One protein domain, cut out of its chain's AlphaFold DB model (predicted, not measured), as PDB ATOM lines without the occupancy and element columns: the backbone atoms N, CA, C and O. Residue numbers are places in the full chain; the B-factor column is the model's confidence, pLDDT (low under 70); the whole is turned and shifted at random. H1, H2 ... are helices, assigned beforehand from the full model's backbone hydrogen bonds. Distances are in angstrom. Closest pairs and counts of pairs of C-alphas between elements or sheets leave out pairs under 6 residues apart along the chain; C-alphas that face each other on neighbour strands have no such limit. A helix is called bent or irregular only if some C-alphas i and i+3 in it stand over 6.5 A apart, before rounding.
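What this domain is: This is residues 2 to 79 of the 95 residues of the protein "Hypothetical protein" of Adineta steineri (UniProt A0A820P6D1). Three helices follow one another in a flat zigzag: H1 runs one way, H2 folds back beside it, and H3 folds back again on the side of H2 away from H1. Each turn of the zigzag brings its two helices together over a part of their length alone, H1 and H3 are apart, and residues 72 to 79, of which 72 to 77 belong to H3, stick out. The printed part has 78 residues with three named helices, in the order H1, H2, H3, and no named strand; the class is all helix. The whole is loose, with a radius of gyration of the C-alphas of 14.3 A, and the C-alphas span 42 by 32 by 13 A.

How they stand to each other: H1, residues 3 to 29, has a kink of 44 degrees near residue 23. It is irregular, but only just: C-alphas 23 and 26 are 6.8 A apart. H2, residues 36 to 56, forms a helical hairpin with H1. They touch, H1 with residues 24 to 28 alone and H2 with residues 37 to 42 alone; the closest C-alphas are those of Arg 27 and Arg 38, 5.5 A apart. Their lines stand at a shallow tilt of 20 degrees, opposite ways, and their centres are 11.9 A apart. H3, residues 61 to 77, forms a second helical hairpin with H2. These two touch, H2 with residues 50 to 56 alone and H3 with residues 64 to 71 alone; the closest C-alphas are those of Asn 53 and Ala 64, 5.5 A apart. They run opposite ways at a shallow tilt of 34 degrees, only just short of steep, and their centres are 13.4 A apart. H1 and H3 are apart. In H3 every O i to N i+4 pair is within hydrogen-bond range; in H1 16 of 23 are, and in H2 16 of 17.

Where its parts are: H1 has 27 residues, begins with C-alpha 3 at (170.706, 190.020, 204.714) and measures 35.8 A from first to last C-alpha. H2 has 21 residues, begins with C-alpha 36 at (159.765, 188.563, 169.035) and measures 29.8 A. H3 has 17 residues, measures 24.3 A and ends with C-alpha 77 at (150.109, 172.632, 177.733).

The domain as a whole: The two C-alphas farthest apart are those of Tyr 2 and Pro 32, at 42.6 A. The link from H1 to H2, six residues, is short, and the link from H2 to H3, four residues, is tight. Residues 72 to 79, of which 72 to 77 belong to H3, stand free; the body without them spans 41 by 27 by 13 A. The printed part has no cut. The mean pLDDT of the printed part is 86.0, and residues 76 to 79 are under 70.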
ATOM      1  N   TYR A   2     169.569 187.135 207.746       76.88
ATOM      2  CA  TYR A   2     168.514 188.009 207.194       76.88
ATOM      3  C   TYR A   2     168.934 188.848 205.968       76.88
ATOM      4  O   TYR A   2     168.101 189.140 205.120       76.88
ATOM      5  N   HIS A   3     170.223 189.187 205.827       81.00
ATOM      6  CA  HIS A   3     170.706 190.020 204.714       81.00
ATOM      7  C   HIS A   3     170.406 189.452 203.319       81.00
ATOM      8  O   HIS A   3     170.169 190.218 202.396       81.00
ATOM      9  N   GLY A   4     170.389 188.122 203.164       84.75
ATOM     10  CA  GLY A   4     170.057 187.498 201.881       84.75
ATOM     11  C   GLY A   4     168.587 187.680 201.497       84.75
ATOM     12  O   GLY A   4     168.288 187.871 200.326       84.75
ATOM     13  N   LEU A   5     167.683 187.669 202.481       85.56
ATOM     14  CA  LEU A   5     166.255 187.880 202.248       85.56
ATOM     15  C   LEU A   5     165.968 189.344 201.904       85.56
ATOM     16  O   LEU A   5     165.274 189.595 200.927       85.56
ATOM     17  N   ILE A   6     166.580 190.286 202.631       89.25
ATOM     18  CA  ILE A   6     166.465 191.726 202.344       89.25
ATOM     19  C   ILE A   6     166.965 192.038 200.928       89.25
ATOM     20  O   ILE A   6     166.289 192.726 200.179       89.25
ATOM     21  N   ALA A   7     168.095 191.459 200.510       90.19
ATOM     22  CA  ALA A   7     168.607 191.668 199.155       90.19
ATOM     23  C   ALA A   7     167.646 191.164 198.059       90.19
ATOM     24  O   ALA A   7     167.558 191.761 196.987       90.19
ATOM     25  N   VAL A   8     166.924 190.065 198.308       89.75
ATOM     26  CA  VAL A   8     165.906 189.552 197.375       89.75
ATOM     27  C   VAL A   8     164.664 190.443 197.376       89.75
ATOM     28  O   VAL A   8     164.107 190.694 196.310       89.75
ATOM     29  N   GLU A   9     164.242 190.937 198.538       90.56
ATOM     30  CA  GLU A   9     163.129 191.884 198.663       90.56
ATOM     31  C   GLU A   9     163.419 193.191 197.912       90.56
ATOM     32  O   GLU A   9     162.618 193.596 197.069       90.56
ATOM     33  N   ASP A  10     164.602 193.774 198.124       92.50
ATOM     34  CA  ASP A  10     165.061 194.984 197.439       92.50
ATOM     35  C   ASP A  10     165.098 194.787 195.915       92.50
ATOM     36  O   ASP A  10     164.634 195.644 195.160       92.50
ATOM     37  N   PHE A  11     165.578 193.628 195.445       91.81
ATOM     38  CA  PHE A  11     165.572 193.274 194.022       91.81
ATOM     39  C   PHE A  11     164.148 193.162 193.455       91.81
ATOM     40  O   PHE A  11     163.855 193.681 192.374       91.81
ATOM     41  N   ILE A  12     163.238 192.494 194.171       92.31
ATOM     42  CA  ILE A  12     161.845 192.338 193.735       92.31
ATOM     43  C   ILE A  12     161.151 193.705 193.678       92.31
ATOM     44  O   ILE A  12     160.420 193.989 192.725       92.31
ATOM     45  N   GLN A  13     161.372 194.558 194.676       93.75
ATOM     46  CA  GLN A  13     160.711 195.852 194.772       93.75
ATOM     47  C   GLN A  13     161.277 196.872 193.775       93.75
ATOM     48  O   GLN A  13     160.509 197.510 193.049       93.75
ATOM     49  N   GLY A  14     162.600 197.024 193.726       94.06
ATOM     50  CA  GLY A  14     163.276 198.000 192.877       94.06
ATOM     51  C   GLY A  14     163.360 197.545 191.424       94.06
ATOM     52  O   GLY A  14     162.687 198.091 190.544       94.06
ATOM     53  N   ASP A  15     164.167 196.520 191.175       92.12
ATOM     54  CA  ASP A  15     164.560 196.146 189.816       92.12
ATOM     55  C   ASP A  15     163.438 195.433 189.057       92.12
ATOM     56  O   ASP A  15     163.184 195.736 187.889       92.12
ATOM     57  N   LEU A  16     162.728 194.506 189.706       92.44
ATOM     58  CA  LEU A  16     161.674 193.738 189.047       92.44
ATOM     59  C   LEU A  16     160.362 194.525 188.937       92.44
ATOM     60  O   LEU A  16     159.835 194.714 187.839       92.44
ATOM     61  N   SER A  17     159.806 194.962 190.066       92.25
ATOM     62  CA  SER A  17     158.474 195.572 190.111       92.25
ATOM     63  C   SER A  17     158.478 197.007 189.588       92.25
ATOM     64  O   SER A  17     157.763 197.316 188.630       92.25
ATOM     65  N   SER A  18     159.291 197.890 190.180       93.00
ATOM     66  CA  SER A  18     159.289 199.310 189.817       93.00
ATOM     67  C   SER A  18     159.850 199.544 188.415       93.00
ATOM     68  O   SER A  18     159.229 200.254 187.620       93.00
ATOM     69  N   PHE A  19     160.974 198.908 188.081       92.50
ATOM     70  CA  PHE A  19     161.652 199.128 186.807       92.50
ATOM     71  C   PHE A  19     161.204 198.154 185.708       92.50
ATOM     72  O   PHE A  19     160.545 198.566 184.747       92.50
ATOM     73  N   TYR A  20     161.523 196.862 185.830       92.31
ATOM     74  CA  TYR A  20     161.370 195.904 184.730       92.31
ATOM     75  C   TYR A  20     159.913 195.737 184.281       92.31
ATOM     76  O   TYR A  20     159.620 195.837 183.085       92.31
ATOM     77  N   CYS A  21     158.976 195.547 185.213       91.62
ATOM     78  CA  CYS A  21     157.551 195.437 184.899       91.62
ATOM     79  C   CYS A  21     156.997 196.721 184.270       91.62
ATOM     80  O   CYS A  21     156.187 196.643 183.351       91.62
ATOM     81  N   SER A  22     157.424 197.901 184.717       91.81
ATOM     82  CA  SER A  22     156.951 199.169 184.146       91.81
ATOM     83  C   SER A  22     157.402 199.352 182.696       91.81
ATOM     84  O   SER A  22     156.600 199.750 181.861       91.81
ATOM     85  N   VAL A  23     158.646 198.988 182.374       91.56
ATOM     86  CA  VAL A  23     159.197 199.109 181.011       91.56
ATOM     87  C   VAL A  23     158.630 198.049 180.062       91.56
ATOM     88  O   VAL A  23     158.480 198.284 178.863       91.56
ATOM     89  N   THR A  24     158.338 196.851 180.569       91.06
ATOM     90  CA  THR A  24     157.938 195.715 179.728       91.06
ATOM     91  C   THR A  24     156.429 195.567 179.538       91.06
ATOM     92  O   THR A  24     156.018 194.884 178.597       91.06
ATOM     93  N   LYS A  25     155.598 196.240 180.347       88.94
ATOM     94  CA  LYS A  25     154.128 196.254 180.207       88.94
ATOM     95  C   LYS A  25     153.673 196.618 178.795       88.94
ATOM     96  O   LYS A  25     152.888 195.878 178.208       88.94
ATOM     97  N   ASP A  26     154.241 197.668 178.209       89.25
ATOM     98  CA  ASP A  26     153.893 198.099 176.847       89.25
ATOM     99  C   ASP A  26     154.194 197.008 175.815       89.25
ATOM    100  O   ASP A  26     153.429 196.778 174.876       89.25
ATOM    101  N   ARG A  27     155.276 196.247 176.022       85.44
ATOM    102  CA  ARG A  27     155.637 195.137 175.134       85.44
ATOM    103  C   ARG A  27     154.680 193.962 175.244       85.44
ATOM    104  O   ARG A  27     154.551 193.220 174.275       85.44
ATOM    105  N   LEU A  28     154.060 193.764 176.402       82.75
ATOM    106  CA  LEU A  28     153.099 192.690 176.634       82.75
ATOM    107  C   LEU A  28     151.698 193.063 176.139       82.75
ATOM    108  O   LEU A  28     151.000 192.195 175.618       82.75
ATOM    109  N   TYR A  29     151.305 194.332 176.276       86.12
ATOM    110  CA  TYR A  29     149.959 194.795 175.938       86.12
ATOM    111  C   TYR A  29     149.809 195.247 174.488       86.12
ATOM    112  O   TYR A  29     148.776 194.980 173.880       86.12
ATOM    113  N   CYS A  30     150.819 195.909 173.923       85.62
ATOM    114  CA  CYS A  30     150.679 196.563 172.621       85.62
ATOM    115  C   CYS A  30     151.268 195.756 171.457       85.62
ATOM    116  O   CYS A  30     150.877 195.978 170.312       85.62
ATOM    117  N   ASN A  31     152.194 194.825 171.707       82.94
ATOM    118  CA  ASN A  31     152.786 194.039 170.625       82.94
ATOM    119  C   ASN A  31     151.888 192.873 170.183       82.94
ATOM    120  O   ASN A  31     151.263 192.209 171.026       82.94
ATOM    121  N   PRO A  32     151.902 192.544 168.874       83.12
ATOM    122  CA  PRO A  32     151.207 191.379 168.361       83.12
ATOM    123  C   PRO A  32     151.756 190.116 169.018       83.12
ATOM    124  O   PRO A  32     152.886 190.064 169.513       83.12
ATOM    125  N   SER A  33     150.920 189.095 169.064       73.94
ATOM    126  CA  SER A  33     151.149 187.946 169.923       73.94
ATOM    127  C   SER A  33     152.339 187.073 169.504       73.94
ATOM    128  O   SER A  33     153.007 186.513 170.368       73.94
ATOM    129  N   ASP A  34     152.678 187.075 168.213       73.00
ATOM    130  CA  ASP A  34     153.863 186.409 167.653       73.00
ATOM    131  C   ASP A  34     155.104 187.331 167.582       73.00
ATOM    132  O   ASP A  34     156.152 186.974 167.044       73.00
ATOM    133  N   SER A  35     155.025 188.550 168.132       79.75
ATOM    134  CA  SER A  35     156.164 189.473 168.141       79.75
ATOM    135  C   SER A  35     157.324 188.910 168.954       79.75
ATOM    136  O   SER A  35     157.172 188.556 170.128       79.75
ATOM    137  N   TYR A  36     158.521 188.938 168.363       82.50
ATOM    138  CA  TYR A  36     159.765 188.563 169.035       82.50
ATOM    139  C   TYR A  36     159.955 189.313 170.361       82.50
ATOM    140  O   TYR A  36     160.323 188.709 171.364       82.50
ATOM    141  N   LEU A  37     159.632 190.612 170.403       83.50
ATOM    142  CA  LEU A  37     159.784 191.433 171.609       83.50
ATOM    143  C   LEU A  37     158.874 190.964 172.751       83.50
ATOM    144  O   LEU A  37     159.292 190.954 173.912       83.50
ATOM    145  N   ARG A  38     157.643 190.552 172.429       83.75
ATOM    146  CA  ARG A  38     156.687 190.023 173.408       83.75
ATOM    147  C   ARG A  38     157.144 188.660 173.922       83.75
ATOM    148  O   ARG A  38     157.246 188.478 175.132       83.75
ATOM    149  N   ARG A  39     157.499 187.742 173.020       82.56
ATOM    150  CA  ARG A  39     157.968 186.388 173.366       82.56
ATOM    151  C   ARG A  39     159.277 186.399 174.158       82.56
ATOM    152  O   ARG A  39     159.414 185.659 175.129       82.56
ATOM    153  N   SER A  40     160.211 187.281 173.802       83.50
ATOM    154  CA  SER A  40     161.458 187.498 174.546       83.50
ATOM    155  C   SER A  40     161.179 187.958 175.978       83.50
ATOM    156  O   SER A  40     161.674 187.359 176.930       83.50
ATOM    157  N   THR A  41     160.294 188.943 176.144       87.69
ATOM    158  CA  THR A  41     159.887 189.446 177.464       87.69
ATOM    159  C   THR A  41     159.240 188.346 178.313       87.69
ATOM    160  O   THR A  41     159.608 188.165 179.472       87.69
ATOM    161  N   GLN A  42     158.312 187.575 177.735       86.12
ATOM    162  CA  GLN A  42     157.663 186.452 178.419       86.12
ATOM    163  C   GLN A  42     158.672 185.359 178.815       86.12
ATOM    164  O   GLN A  42     158.567 184.802 179.904       86.12
ATOM    165  N   THR A  43     159.670 185.082 177.964       85.06
ATOM    166  CA  THR A  43     160.732 184.099 178.247       85.06
ATOM    167  C   THR A  43     161.525 184.501 179.485       85.06
ATOM    168  O   THR A  43     161.713 183.694 180.393       85.06
ATOM    169  N   VAL A  44     161.932 185.771 179.562       88.88
ATOM    170  CA  VAL A  44     162.649 186.297 180.729       88.88
ATOM    171  C   VAL A  44     161.784 186.216 181.988       88.88
ATOM    172  O   VAL A  44     162.282 185.785 183.022       88.88
ATOM    173  N   PHE A  45     160.492 186.562 181.912       88.44
ATOM    174  CA  PHE A  45     159.580 186.438 183.058       88.44
ATOM    175  C   PHE A  45     159.470 185.002 183.571       88.44
ATOM    176  O   PHE A  45     159.537 184.787 184.778       88.44
ATOM    177  N   TYR A  46     159.335 184.027 182.673       87.12
ATOM    178  CA  TYR A  46     159.268 182.616 183.044       87.12
ATOM    179  C   TYR A  46     160.555 182.150 183.743       87.12
ATOM    180  O   TYR A  46     160.492 181.567 184.827       87.12
ATOM    181  N   LEU A  47     161.726 182.464 183.174       87.75
ATOM    182  CA  LEU A  47     163.017 182.102 183.768       87.75
ATOM    183  C   LEU A  47     163.219 182.763 185.135       87.75
ATOM    184  O   LEU A  47     163.658 182.111 186.084       87.75
ATOM    185  N   LEU A  48     162.862 184.042 185.249       90.56
ATOM    186  CA  LEU A  48     162.976 184.808 186.483       90.56
ATOM    187  C   LEU A  48     162.071 184.231 187.573       90.56
ATOM    188  O   LEU A  48     162.522 184.023 188.697       90.56
ATOM    189  N   LEU A  49     160.824 183.906 187.233       88.94
ATOM    190  CA  LEU A  49     159.852 183.329 188.154       88.94
ATOM    191  C   LEU A  49     160.281 181.932 188.629       88.94
ATOM    192  O   LEU A  49     160.243 181.671 189.828       88.94
ATOM    193  N   LYS A  50     160.801 181.078 187.736       88.38
ATOM    194  CA  LYS A  50     161.388 179.774 188.096       88.38
ATOM    195  C   LYS A  50     162.585 179.921 189.045       88.38
ATOM    196  O   LYS A  50     162.628 179.286 190.095       88.38
ATOM    197  N   CYS A  51     163.522 180.808 188.712       90.19
ATOM    198  CA  CYS A  51     164.713 181.075 189.521       90.19
ATOM    199  C   CYS A  51     164.395 181.682 190.895       90.19
ATOM    200  O   CYS A  51     165.098 181.388 191.867       90.19
ATOM    201  N   LEU A  52     163.386 182.556 190.982       90.31
ATOM    202  CA  LEU A  52     162.907 183.107 192.250       90.31
ATOM    203  C   LEU A  52     162.213 182.033 193.082       90.31
ATOM    204  O   LEU A  52     162.441 181.975 194.285       90.31
ATOM    205  N   ASN A  53     161.430 181.157 192.451       91.62
ATOM    206  CA  ASN A  53     160.718 180.093 193.144       91.62
ATOM    207  C   ASN A  53     161.655 179.167 193.922       91.62
ATOM    208  O   ASN A  53     161.451 178.924 195.106       91.62
ATOM    209  N   GLU A  54     162.726 178.704 193.275       89.06
ATOM    210  CA  GLU A  54     163.725 177.827 193.898       89.06
ATOM    211  C   GLU A  54     164.440 178.505 195.077       89.06
ATOM    212  O   GLU A  54     164.754 177.860 196.076       89.06
ATOM    213  N   ARG A  55     164.666 179.823 194.990       89.06
ATOM    214  CA  ARG A  55     165.324 180.615 196.042       89.06
ATOM    215  C   ARG A  55     164.387 180.973 197.197       89.06
ATOM    216  O   ARG A  55     164.849 181.085 198.329       89.06
ATOM    217  N   LEU A  56     163.093 181.146 196.922       89.38
ATOM    218  CA  LEU A  56     162.060 181.477 197.911       89.38
ATOM    219  C   LEU A  56     161.418 180.236 198.548       89.38
ATOM    220  O   LEU A  56     160.827 180.359 199.621       89.38
ATOM    221  N   ALA A  57     161.587 179.050 197.959       91.56
ATOM    222  CA  ALA A  57     161.107 177.771 198.484       91.56
ATOM    223  C   ALA A  57     161.373 177.531 199.987       91.56
ATOM    224  O   ALA A  57     160.440 177.111 200.673       91.56
ATOM    225  N   PRO A  58     162.569 177.814 200.555       90.44
ATOM    226  CA  PRO A  58     162.803 177.615 201.989       90.44
ATOM    227  C   PRO A  58     162.057 178.612 202.891       90.44
ATOM    228  O   PRO A  58     161.910 178.348 204.081       90.44
ATOM    229  N   VAL A  59     161.608 179.752 202.357       90.62
ATOM    230  CA  VAL A  59     160.885 180.790 203.111       90.62
ATOM    231  C   VAL A  59     159.375 180.594 202.987       90.62
ATOM    232  O   VAL A  59     158.664 180.650 203.987       90.62
ATOM    233  N   MET A  60     158.887 180.335 201.769       89.94
ATOM    234  CA  MET A  60     157.463 180.212 201.440       89.94
ATOM    235  C   MET A  60     157.180 178.896 200.690       89.94
ATOM    236  O   MET A  60     156.871 178.919 199.497       89.94
ATOM    237  N   PRO A  61     157.256 177.733 201.364       92.19
ATOM    238  CA  PRO A  61     157.204 176.426 200.703       92.19
ATOM    239  C   PRO A  61     155.850 176.120 200.053       92.19
ATOM    240  O   PRO A  61     155.808 175.508 198.991       92.19
ATOM    241  N   TYR A  62     154.742 176.565 200.656       93.19
ATOM    242  CA  TYR A  62     153.403 176.340 200.101       93.19
ATOM    243  C   TYR A  62     153.221 177.070 198.765       93.19
ATOM    244  O   TYR A  62     152.900 176.448 197.757       93.19
ATOM    245  N   LEU A  63     153.535 178.368 198.746       92.69
ATOM    246  CA  LEU A  63     153.484 179.182 197.533       92.69
ATOM    247  C   LEU A  63     154.443 178.646 196.469       92.69
ATOM    248  O   LEU A  63     154.097 178.597 195.291       92.69
ATOM    249  N   ALA A  64     155.630 178.192 196.883       92.69
ATOM    250  CA  ALA A  64     156.594 177.652 195.943       92.69
ATOM    251  C   ALA A  64     156.130 176.349 195.281       92.69
ATOM    252  O   ALA A  64     156.379 176.133 194.092       92.69
ATOM    253  N   GLN A  65     155.421 175.502 196.031       92.56
ATOM    254  CA  GLN A  65     154.824 174.276 195.513       92.56
ATOM    255  C   GLN A  65     153.690 174.563 194.522       92.56
ATOM    256  O   GLN A  65     153.623 173.926 193.471       92.56
ATOM    257  N   GLU A  66     152.809 175.514 194.834       91.62
ATOM    258  CA  GLU A  66     151.731 175.925 193.925       91.62
ATOM    259  C   GLU A  66     152.296 176.470 192.613       91.62
ATOM    260  O   GLU A  66     151.910 176.028 191.531       91.62
ATOM    261  N   LEU A  67     153.281 177.364 192.710       89.88
ATOM    262  CA  LEU A  67     153.938 177.953 191.551       89.88
ATOM    263  C   LEU A  67     154.646 176.895 190.694       89.88
ATOM    264  O   LEU A  67     154.568 176.932 189.468       89.88
ATOM    265  N   TYR A  68     155.317 175.929 191.325       89.25
ATOM    266  CA  TYR A  68     155.977 174.825 190.629       89.25
ATOM    267  C   TYR A  68     154.980 173.957 189.848       89.25
ATOM    268  O   TYR A  68     155.231 173.613 188.692       89.25
ATOM    269  N   ASN A  69     153.826 173.649 190.446       88.06
ATOM    270  CA  ASN A  69     152.765 172.905 189.770       88.06
ATOM    271  C   ASN A  69     152.213 173.682 188.560       88.06
ATOM    272  O   ASN A  69     152.005 173.092 187.500       88.06
ATOM    273  N   GLU A  70     152.028 175.000 188.681       86.69
ATOM    274  CA  GLU A  70     151.605 175.849 187.560       86.69
ATOM    275  C   GLU A  70     152.648 175.908 186.435       86.69
ATOM    276  O   GLU A  70     152.293 175.799 185.261       86.69
ATOM    277  N   LEU A  71     153.942 175.991 186.762       83.19
ATOM    278  CA  LEU A  71     155.017 175.938 185.764       83.19
ATOM    279  C   LEU A  71     155.001 174.618 184.976       83.19
ATOM    280  O   LEU A  71     155.085 174.636 183.748       83.19
ATOM    281  N   ILE A  72     154.809 173.486 185.660       82.75
ATOM    282  CA  ILE A  72     154.651 172.172 185.014       82.75
ATOM    283  C   ILE A  72     153.402 172.135 184.127       82.75
ATOM    284  O   ILE A  72     153.427 171.562 183.036       82.75
ATOM    285  N   ASN A  73     152.292 172.732 184.566       80.75
ATOM    286  CA  ASN A  73     151.062 172.791 183.777       80.75
ATOM    287  C   ASN A  73     151.255 173.588 182.480       80.75
ATOM    288  O   ASN A  73     150.717 173.192 181.445       80.75
ATOM    289  N   ILE A  74     152.035 174.673 182.520       74.06
ATOM    290  CA  ILE A  74     152.398 175.466 181.338       74.06
ATOM    291  C   ILE A  74     153.231 174.614 180.366       74.06
ATOM    292  O   ILE A  74     152.841 174.470 179.210       74.06
ATOM    293  N   GLU A  75     154.281 173.942 180.848       70.19
ATOM    294  CA  GLU A  75     155.120 173.054 180.020       70.19
ATOM    295  C   GLU A  75     154.342 171.865 179.425       70.19
ATOM    296  O   GLU A  75     154.637 171.380 178.329       70.19
ATOM    297  N   ASN A  76     153.334 171.360 180.142       66.00
ATOM    298  CA  ASN A  76     152.480 170.275 179.664       66.00
ATOM    299  C   ASN A  76     151.420 170.749 178.661       66.00
ATOM    300  O   ASN A  76     151.053 169.977 177.771       66.00
ATOM    301  N   LYS A  77     150.949 172.000 178.762       60.75
ATOM    302  CA  LYS A  77     150.109 172.632 177.733       60.75
ATOM    303  C   LYS A  77     150.882 172.839 176.433       60.75
ATOM    304  O   LYS A  77     150.324 172.589 175.375       60.75
ATOM    305  N   ASP A  78     152.182 173.126 176.485       53.62
ATOM    306  CA  ASP A  78     153.017 173.175 175.272       53.62
ATOM    307  C   ASP A  78     153.102 171.820 174.529       53.62
ATOM    308  O   ASP A  78     153.449 171.773 173.348       53.62
ATOM    309  N   LYS A  79     152.761 170.699 175.191       49.28
ATOM    310  CA  LYS A  79     152.723 169.347 174.595       49.28
ATOM    311  C   LYS A  79     151.341 168.910 174.103       49.28
ATOM    312  O   LYS A  79     151.243 167.871 173.447       49.28
TER     313      LYS A  79